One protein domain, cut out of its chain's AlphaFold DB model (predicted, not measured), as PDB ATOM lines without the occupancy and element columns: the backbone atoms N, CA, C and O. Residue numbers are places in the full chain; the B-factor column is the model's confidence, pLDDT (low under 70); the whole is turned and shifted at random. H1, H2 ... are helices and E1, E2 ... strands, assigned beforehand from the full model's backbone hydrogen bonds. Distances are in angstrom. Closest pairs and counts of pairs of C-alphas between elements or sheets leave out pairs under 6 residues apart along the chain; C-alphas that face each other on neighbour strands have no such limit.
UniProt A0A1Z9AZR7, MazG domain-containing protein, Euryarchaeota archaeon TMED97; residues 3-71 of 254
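This is residues 3 to 71 of the 254 residues of the protein "MazG domain-containing protein" of Euryarchaeota archaeon TMED97 (UniProt A0A1Z9AZR7). A small antiparallel sheet of three strands, in the order E2, E1, E3, has the long helix H2 packed along one face, making two layers. The short helix H1 only grazes the sheet, and little H3 packs on residues 42 to 46 of H2. The printed part has 69 residues, with named elements in the order E1, E2, H1, E3, H2, H3, in a mixed class of helices and strands. It is compact, with a radius of gyration of the C-alphas of 11.6 A and spans of 29 by 24 by 19 A.

Begin at E1, residues 3 to 7, the inner strand. It forms a hairpin with E2, residues 11 to 15; find N 5 and O 13 within hydrogen-bond range at 2.9 A. H1, residues 18 to 24, only grazes the sheet, with residues 18 to 22. E3, residues 34 to 39, is antiparallel to E1, with N 6 and O 34 at 2.8 A. E2, H1 and E3 make a split strand-helix-strand unit, with E1 between its two strands, and a right-handed crossover. H2, residues 42 to 55, is over E1 at a height over the sheet of 8.6 A, along the strands at 15 degrees to E1 on the local plane. H3, residues 65 to 69, touches H2; their closest C-alphas, Ser 46 and Tyr 65, are 5.4 A apart. In H1 every O i to N i+4 pair is within hydrogen-bond range, in H2 9 of 10, in H3 0 of 1, beside 2 of 2 O i to N i+3 pairs.

Find C-alpha 3 at (46.625, -48.862, -8.184), where E1 begins. E3 runs 15.3 A, and H2 runs 19.9 A to C-alpha 55 at (46.838, -57.693, -23.334).

The C-alphas farthest apart, Gly 31 and Lys 71, are 32.5 A apart. The printed part has no cut and no long link; residues 60 to 71 are under pLDDT 70.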
ATOM      1  N   TYR A   3      47.199 -47.537  -7.992       90.38
ATOM      2  CA  TYR A   3      46.625 -48.862  -8.184       90.38
ATOM      3  C   TYR A   3      46.090 -48.978  -9.606       90.38
ATOM      4  O   TYR A   3      45.309 -48.115 -10.029       90.38
ATOM      5  N   ILE A   4      46.473 -50.044 -10.305       91.69
ATOM      6  CA  ILE A   4      45.831 -50.479 -11.545       91.69
ATOM      7  C   ILE A   4      44.683 -51.397 -11.148       91.69
ATOM      8  O   ILE A   4      44.904 -52.438 -10.532       91.69
ATOM      9  N   TYR A   5      43.455 -51.002 -11.470       92.38
ATOM     10  CA  TYR A   5      42.270 -51.816 -11.228       92.38
ATOM     11  C   TYR A   5      41.680 -52.309 -12.542       92.38
ATOM     12  O   TYR A   5      41.679 -51.598 -13.548       92.38
ATOM     13  N   HIS A   6      41.132 -53.515 -12.502       92.50
ATOM     14  CA  HIS A   6      40.451 -54.147 -13.616       92.50
ATOM     15  C   HIS A   6      39.008 -54.438 -13.230       92.50
ATOM     16  O   HIS A   6      38.730 -55.007 -12.178       92.50
ATOM     17  N   ILE A   7      38.091 -54.008 -14.091       89.69
ATOM     18  CA  ILE A   7      36.679 -54.368 -14.028       89.69
ATOM     19  C   ILE A   7      36.449 -55.349 -15.184       89.69
ATOM     20  O   ILE A   7      36.454 -54.902 -16.343       89.69
ATOM     21  N   PRO A   8      36.269 -56.652 -14.901       87.81
ATOM     22  CA  PRO A   8      36.154 -57.683 -15.926       87.81
ATOM     23  C   PRO A   8      35.090 -57.367 -16.983       87.81
ATOM     24  O   PRO A   8      33.958 -56.994 -16.672       87.81
ATOM     25  N   GLY A   9      35.468 -57.489 -18.255       81.31
ATOM     26  CA  GLY A   9      34.620 -57.198 -19.414       81.31
ATOM     27  C   GLY A   9      34.296 -55.715 -19.630       81.31
ATOM     28  O   GLY A   9      33.442 -55.403 -20.463       81.31
ATOM     29  N   LYS A  10      34.921 -54.791 -18.886       86.88
ATOM     30  CA  LYS A  10      34.640 -53.349 -18.979       86.88
ATOM     31  C   LYS A  10      35.875 -52.521 -19.300       86.88
ATOM     32  O   LYS A  10      35.869 -51.846 -20.326       86.88
ATOM     33  N   LYS A  11      36.874 -52.495 -18.409       88.94
ATOM     34  CA  LYS A  11      38.094 -51.686 -18.583       88.94
ATOM     35  C   LYS A  11      39.172 -51.992 -17.548       88.94
ATOM     36  O   LYS A  11      38.882 -52.498 -16.463       88.94
ATOM     37  N   ILE A  12      40.374 -51.516 -17.848       89.25
ATOM     38  CA  ILE A  12      41.486 -51.355 -16.908       89.25
ATOM     39  C   ILE A  12      41.754 -49.860 -16.736       89.25
ATOM     40  O   ILE A  12      41.690 -49.112 -17.712       89.25
ATOM     41  N   GLY A  13      42.007 -49.417 -15.505       86.50
ATOM     42  CA  GLY A  13      42.322 -48.016 -15.236       86.50
ATOM     43  C   GLY A  13      43.175 -47.797 -13.991       86.50
ATOM     44  O   GLY A  13      43.291 -48.673 -13.137       86.50
ATOM     45  N   VAL A  14      43.718 -46.587 -13.846       88.06
ATOM     46  CA  VAL A  14      44.552 -46.201 -12.692       88.06
ATOM     47  C   VAL A  14      43.827 -45.285 -11.698       88.06
ATOM     48  O   VAL A  14      43.073 -44.373 -12.055       88.06
ATOM     49  N   THR A  15      44.063 -45.493 -10.397       84.31
ATOM     50  CA  THR A  15      43.607 -44.588  -9.329       84.31
ATOM     51  C   THR A  15      44.556 -44.551  -8.131       84.31
ATOM     52  O   THR A  15      45.280 -45.499  -7.859       84.31
ATOM     53  N   ARG A  16      44.524 -43.460  -7.357       83.81
ATOM     54  CA  ARG A  16      45.163 -43.377  -6.026       83.81
ATOM     55  C   ARG A  16      44.227 -43.747  -4.874       83.81
ATOM     56  O   ARG A  16      44.670 -43.876  -3.741       83.81
ATOM     57  N   ASN A  17      42.927 -43.848  -5.143       86.69
ATOM     58  CA  ASN A  17      41.911 -44.139  -4.138       86.69
ATOM     59  C   ASN A  17      40.856 -45.067  -4.745       86.69
ATOM     60  O   ASN A  17      39.942 -44.607  -5.433       86.69
ATOM     61  N   LEU A  18      41.024 -46.373  -4.523       84.56
ATOM     62  CA  LEU A  18      40.150 -47.420  -5.058       84.56
ATOM     63  C   LEU A  18      38.720 -47.284  -4.535       84.56
ATOM     64  O   LEU A  18      37.793 -47.173  -5.330       84.56
ATOM     65  N   LYS A  19      38.550 -47.176  -3.212       80.88
ATOM     66  CA  LYS A  19      37.231 -47.082  -2.569       80.88
ATOM     67  C   LYS A  19      36.406 -45.916  -3.112       80.88
ATOM     68  O   LYS A  19      35.240 -46.081  -3.451       80.88
ATOM     69  N   ASN A  20      37.005 -44.732  -3.230       80.00
ATOM     70  CA  ASN A  20      36.286 -43.580  -3.763       80.00
ATOM     71  C   ASN A  20      36.026 -43.729  -5.273       80.00
ATOM     72  O   ASN A  20      34.904 -43.560  -5.740       80.00
ATOM     73  N   ARG A  21      37.055 -44.086  -6.052       79.12
ATOM     74  CA  ARG A  21      36.978 -44.084  -7.520       79.12
ATOM     75  C   ARG A  21      36.147 -45.227  -8.097       79.12
ATOM     76  O   ARG A  21      35.454 -44.994  -9.084       79.12
ATOM     77  N   VAL A  22      36.276 -46.431  -7.555       82.12
ATOM     78  CA  VAL A  22      35.686 -47.660  -8.106       82.12
ATOM     79  C   VAL A  22      34.363 -47.973  -7.408       82.12
ATOM     80  O   VAL A  22      33.360 -48.187  -8.082       82.12
ATOM     81  N   THR A  23      34.320 -47.868  -6.078       75.88
ATOM     82  CA  THR A  23      33.116 -48.208  -5.307       75.88
ATOM     83  C   THR A  23      32.132 -47.053  -5.172       75.88
ATOM     84  O   THR A  23      30.976 -47.206  -5.543       75.88
ATOM     85  N   LEU A  24      32.552 -45.884  -4.677       70.94
ATOM     86  CA  LEU A  24      31.614 -44.778  -4.420       70.94
ATOM     87  C   LEU A  24      31.162 -44.064  -5.699       70.94
ATOM     88  O   LEU A  24      29.988 -43.740  -5.837       70.94
ATOM     89  N   ILE A  25      32.089 -43.803  -6.625       71.25
ATOM     90  CA  ILE A  25      31.793 -43.052  -7.855       71.25
ATOM     91  C   ILE A  25      31.258 -43.963  -8.960       71.25
ATOM     92  O   ILE A  25      30.308 -43.596  -9.643       71.25
ATOM     93  N   GLN A  26      31.892 -45.118  -9.181       76.81
ATOM     94  CA  GLN A  26      31.529 -46.018 -10.283       76.81
ATOM     95  C   GLN A  26      30.559 -47.130  -9.861       76.81
ATOM     96  O   GLN A  26      30.022 -47.807 -10.730       76.81
ATOM     97  N   GLY A  27      30.296 -47.292  -8.560       79.06
ATOM     98  CA  GLY A  27      29.265 -48.194  -8.044       79.06
ATOM     99  C   GLY A  27      29.657 -49.671  -7.945       79.06
ATOM    100  O   GLY A  27      28.806 -50.470  -7.566       79.06
ATOM    101  N   TYR A  28      30.906 -50.043  -8.247       82.69
ATOM    102  CA  TYR A  28      31.355 -51.440  -8.227       82.69
ATOM    103  C   TYR A  28      31.760 -51.890  -6.822       82.69
ATOM    104  O   TYR A  28      32.591 -51.263  -6.153       82.69
ATOM    105  N   LYS A  29      31.178 -52.997  -6.368       83.62
ATOM    106  CA  LYS A  29      31.426 -53.584  -5.050       83.62
ATOM    107  C   LYS A  29      32.728 -54.378  -5.030       83.62
ATOM    108  O   LYS A  29      33.267 -54.781  -6.057       83.62
ATOM    109  N   GLU A  30      33.230 -54.601  -3.823       74.06
ATOM    110  CA  GLU A  30      34.377 -55.472  -3.576       74.06
ATOM    111  C   GLU A  30      34.048 -56.894  -4.069       74.06
ATOM    112  O   GLU A  30      33.046 -57.476  -3.653       74.06
ATOM    113  N   GLY A  31      34.830 -57.400  -5.029       82.88
ATOM    114  CA  GLY A  31      34.563 -58.645  -5.767       82.88
ATOM    115  C   GLY A  31      34.116 -58.454  -7.225       82.88
ATOM    116  O   GLY A  31      34.234 -59.385  -8.014       82.88
ATOM    117  N   GLU A  32      33.665 -57.256  -7.614       81.88
ATOM    118  CA  GLU A  32      33.332 -56.915  -9.015       81.88
ATOM    119  C   GLU A  32      34.504 -56.261  -9.766       81.88
ATOM    120  O   GLU A  32      34.413 -55.967 -10.958       81.88
ATOM    121  N   TYR A  33      35.604 -56.009  -9.060       89.25
ATOM    122  CA  TYR A  33      36.850 -55.497  -9.609       89.25
ATOM    123  C   TYR A  33      38.036 -56.095  -8.855       89.25
ATOM    124  O   TYR A  33      37.926 -56.460  -7.682       89.25
ATOM    125  N   GLU A  34      39.182 -56.140  -9.521       91.75
ATOM    126  CA  GLU A  34      40.444 -56.614  -8.960       91.75
ATOM    127  C   GLU A  34      41.536 -55.553  -9.099       91.75
ATOM    128  O   GLU A  34      41.434 -54.629  -9.909       91.75
ATOM    129  N   VAL A  35      42.578 -55.664  -8.278       92.12
ATOM    130  CA  VAL A  35      43.777 -54.827  -8.374       92.12
ATOM    131  C   VAL A  35      44.856 -55.665  -9.038       92.12
ATOM    132  O   VAL A  35      45.275 -56.671  -8.475       92.12
ATOM    133  N   LEU A  36      45.277 -55.256 -10.233       91.56
ATOM    134  CA  LEU A  36      46.264 -55.985 -11.028       91.56
ATOM    135  C   LEU A  36      47.699 -55.650 -10.616       91.56
ATOM    136  O   LEU A  36      48.566 -56.514 -10.671       91.56
ATOM    137  N   ASP A  37      47.948 -54.401 -10.216       91.75
ATOM    138  CA  ASP A  37      49.274 -53.943  -9.801       91.75
ATOM    139  C   ASP A  37      49.191 -52.660  -8.957       91.75
ATOM    140  O   ASP A  37      48.184 -51.937  -8.975       91.75
ATOM    141  N   SER A  38      50.259 -52.347  -8.224       91.12
ATOM    142  CA  SER A  38      50.396 -51.096  -7.484       91.12
ATOM    143  C   SER A  38      51.848 -50.670  -7.300       91.12
ATOM    144  O   SER A  38      52.709 -51.481  -6.979       91.12
ATOM    145  N   SER A  39      52.110 -49.370  -7.431       89.56
ATOM    146  CA  SER A  39      53.437 -48.783  -7.224       89.56
ATOM    147  C   SER A  39      53.317 -47.303  -6.867       89.56
ATOM    148  O   SER A  39      52.290 -46.658  -7.107       89.56
ATOM    149  N   ASP A  40      54.360 -46.745  -6.259       81.62
ATOM    150  CA  ASP A  40      54.483 -45.305  -6.024       81.62
ATOM    151  C   ASP A  40      55.060 -44.555  -7.235       81.62
ATOM    152  O   ASP A  40      54.878 -43.337  -7.333       81.62
ATOM    153  N   ASP A  41      55.680 -45.270  -8.181       79.12
ATOM    154  CA  ASP A  41      56.183 -44.714  -9.438       79.12
ATOM    155  C   ASP A  41      55.053 -44.589 -10.473       79.12
ATOM    156  O   ASP A  41      54.444 -45.567 -10.907       79.12
ATOM    157  N   ILE A  42      54.768 -43.348 -10.869       74.06
ATOM    158  CA  ILE A  42      53.706 -43.032 -11.826       74.06
ATOM    159  C   ILE A  42      54.058 -43.405 -13.267       74.06
ATOM    160  O   ILE A  42      53.152 -43.727 -14.033       74.06
ATOM    161  N   ASN A  43      55.336 -43.347 -13.646       73.62
ATOM    162  CA  ASN A  43      55.748 -43.653 -15.014       73.62
ATOM    163  C   ASN A  43      55.607 -45.153 -15.257       73.62
ATOM    164  O   ASN A  43      54.946 -45.550 -16.212       73.62
ATOM    165  N   TYR A  44      56.093 -45.953 -14.306       83.00
ATOM    166  CA  TYR A  44      55.896 -47.399 -14.286       83.00
ATOM    167  C   TYR A  44      54.413 -47.780 -14.389       83.00
ATOM    168  O   TYR A  44      54.022 -48.534 -15.275       83.00
ATOM    169  N   ILE A  45      53.559 -47.206 -13.532       86.44
ATOM    170  CA  ILE A  45      52.124 -47.531 -13.513       86.44
ATOM    171  C   ILE A  45      51.427 -47.125 -14.808       86.44
ATOM    172  O   ILE A  45      50.561 -47.849 -15.290       86.44
ATOM    173  N   SER A  46      51.796 -45.981 -15.382       75.44
ATOM    174  CA  SER A  46      51.178 -45.515 -16.619       75.44
ATOM    175  C   SER A  46      51.584 -46.346 -17.836       75.44
ATOM    176  O   SER A  46      50.791 -46.470 -18.764       75.44
ATOM    177  N   GLU A  47      52.807 -46.874 -17.868       80.06
ATOM    178  CA  GLU A  47      53.243 -47.801 -18.918       80.06
ATOM    179  C   GLU A  47      52.573 -49.162 -18.745       80.06
ATOM    180  O   GLU A  47      52.034 -49.711 -19.707       80.06
ATOM    181  N   LYS A  48      52.509 -49.649 -17.501       85.62
ATOM    182  CA  LYS A  48      51.888 -50.930 -17.173       85.62
ATOM    183  C   LYS A  48      50.379 -50.949 -17.433       85.62
ATOM    184  O   LYS A  48      49.847 -51.965 -17.864       85.62
ATOM    185  N   GLU A  49      49.686 -49.827 -17.233       85.69
ATOM    186  CA  GLU A  49      48.267 -49.665 -17.587       85.69
ATOM    187  C   GLU A  49      48.025 -49.895 -19.085       85.69
ATOM    188  O   GLU A  49      47.098 -50.618 -19.443       85.69
ATOM    189  N   ILE A  50      48.869 -49.326 -19.952       78.81
ATOM    190  CA  ILE A  50      48.750 -49.473 -21.410       78.81
ATOM    191  C   ILE A  50      49.012 -50.917 -21.837       78.81
ATOM    192  O   ILE A  50      48.254 -51.458 -22.641       78.81
ATOM    193  N   GLU A  51      50.064 -51.534 -21.294       84.06
ATOM    194  CA  GLU A  51      50.401 -52.941 -21.541       84.06
ATOM    195  C   GLU A  51      49.213 -53.846 -21.193       84.06
ATOM    196  O   GLU A  51      48.734 -54.607 -22.029       84.06
ATOM    197  N   LEU A  52      48.646 -53.672 -19.996       85.56
ATOM    198  CA  LEU A  52      47.507 -54.463 -19.541       85.56
ATOM    199  C   LEU A  52      46.230 -54.186 -20.351       85.56
ATOM    200  O   LEU A  52      45.473 -55.114 -20.629       85.56
ATOM    201  N   GLN A  53      45.972 -52.938 -20.762       83.00
ATOM    202  CA  GLN A  53      44.851 -52.621 -21.657       83.00
ATOM    203  C   GLN A  53      44.988 -53.347 -23.005       83.00
ATOM    204  O   GLN A  53      43.990 -53.874 -23.498       83.00
ATOM    205  N   TYR A  54      46.200 -53.411 -23.567       81.75
ATOM    206  CA  TYR A  54      46.484 -54.141 -24.805       81.75
ATOM    207  C   TYR A  54      46.298 -55.656 -24.631       81.75
ATOM    208  O   TYR A  54      45.559 -56.264 -25.403       81.75
ATOM    209  N   ASP A  55      46.886 -56.245 -23.587       83.00
ATOM    210  CA  ASP A  55      46.838 -57.693 -23.334       83.00
ATOM    211  C   ASP A  55      45.410 -58.206 -23.097       83.00
ATOM    212  O   ASP A  55      45.045 -59.290 -23.552       83.00
ATOM    213  N   TYR A  56      44.575 -57.411 -22.420       82.19
ATOM    214  CA  TYR A  56      43.168 -57.740 -22.165       82.19
ATOM    215  C   TYR A  56      42.227 -57.334 -23.315       82.19
ATOM    216  O   TYR A  56      41.014 -57.536 -23.219       82.19
ATOM    217  N   GLY A  57      42.753 -56.763 -24.405       78.19
ATOM    218  CA  GLY A  57      41.973 -56.385 -25.585       78.19
ATOM    219  C   GLY A  57      41.041 -55.184 -25.379       78.19
ATOM    220  O   GLY A  57      40.064 -55.025 -26.113       78.19
ATOM    221  N   TYR A  58      41.312 -54.331 -24.388       79.94
ATOM    222  CA  TYR A  58      40.564 -53.095 -24.176       79.94
ATOM    223  C   TYR A  58      41.099 -51.959 -25.056       79.94
ATOM    224  O   TYR A  58      42.260 -51.924 -25.459       79.94
ATOM    225  N   LYS A  59      40.234 -50.981 -25.347       72.81
ATOM    226  CA  LYS A  59      40.631 -49.771 -26.074       72.81
ATOM    227  C   LYS A  59      41.695 -49.021 -25.267       72.81
ATOM    228  O   LYS A  59      41.404 -48.564 -24.168       72.81
ATOM    229  N   ILE A  60      42.884 -48.869 -25.848       69.56
ATOM    230  CA  ILE A  60      43.998 -48.145 -25.227       69.56
ATOM    231  C   ILE A  60      43.682 -46.650 -25.197       69.56
ATOM    232  O   ILE A  60      43.359 -46.045 -26.229       69.56
ATOM    233  N   ASP A  61      43.794 -46.048 -24.017       59.38
ATOM    234  CA  ASP A  61      43.633 -44.610 -23.861       59.38
ATOM    235  C   ASP A  61      44.798 -43.868 -24.536       59.38
ATOM    236  O   ASP A  61      45.972 -44.106 -24.260       59.38
ATOM    237  N   ARG A  62      44.483 -42.921 -25.434       59.44
ATOM    238  CA  ARG A  62      45.501 -42.135 -26.166       59.44
ATOM    239  C   ARG A  62      46.300 -41.185 -25.264       59.44
ATOM    240  O   ARG A  62      47.290 -40.619 -25.715       59.44
ATOM    241  N   GLN A  63      45.855 -40.970 -24.024       60.59
ATOM    242  CA  GLN A  63      46.459 -40.051 -23.062       60.59
ATOM    243  C   GLN A  63      46.893 -40.825 -21.811       60.59
ATOM    244  O   GLN A  63      46.050 -41.400 -21.126       60.59
ATOM    245  N   LYS A  64      48.197 -40.804 -21.495       58.50
ATOM    246  CA  LYS A  64      48.778 -41.514 -20.344       58.50
ATOM    247  C   LYS A  64      48.327 -40.912 -19.012       58.50
ATOM    248  O   LYS A  64      48.119 -39.701 -18.892       58.50
ATOM    249  N   TYR A  65      48.253 -41.734 -17.967       56.53
ATOM    250  CA  TYR A  65      47.934 -41.256 -16.620       56.53
ATOM    251  C   TYR A  65      49.008 -40.312 -16.049       56.53
ATOM    252  O   TYR A  65      48.688 -39.381 -15.304       56.53
ATOM    253  N   SER A  66      50.276 -40.489 -16.432       51.38
ATOM    254  CA  SER A  66      51.360 -39.537 -16.133       51.38
ATOM    255  C   SER A  66      51.094 -38.149 -16.741       51.38
ATOM    256  O   SER A  66      51.235 -37.132 -16.055       51.38
ATOM    257  N   ASP A  67      50.588 -38.101 -17.975       56.81
ATOM    258  CA  ASP A  67      50.245 -36.858 -18.679       56.81
ATOM    259  C   ASP A  67      49.035 -36.146 -18.053       56.81
ATOM    260  O   ASP A  67      48.908 -34.921 -18.132       56.81
ATOM    261  N   LEU A  68      48.145 -36.887 -17.380       52.91
ATOM    262  CA  LEU A  68      47.034 -36.309 -16.612       52.91
ATOM    263  C   LEU A  68      47.521 -35.521 -15.383       52.91
ATOM    264  O   LEU A  68      46.824 -34.611 -14.931       52.91
ATOM    265  N   LYS A  69      48.716 -35.822 -14.853       45.69
ATOM    266  CA  LYS A  69      49.292 -35.132 -13.683       45.69
ATOM    267  C   LYS A  69      50.144 -33.920 -14.014       45.69
ATOM    268  O   LYS A  69      50.197 -32.995 -13.206       45.69
ATOM    269  N   LEU A  70      50.726 -33.873 -15.208       41.66
ATOM    270  CA  LEU A  70      51.386 -32.670 -15.724       41.66
ATOM    271  C   LEU A  70      50.383 -31.538 -16.036       41.66
ATOM    272  O   LEU A  70      50.781 -30.389 -16.201       41.66
ATOM    273  N   LYS A  71      49.072 -31.831 -16.021       42.72
ATOM    274  CA  LYS A  71      47.969 -30.857 -16.123       42.72
ATOM    275  C   LYS A  71      47.382 -30.401 -14.774       42.72
ATOM    276  O   LYS A  71      46.280 -29.861 -14.746       42.72
TER     277      LYS A  71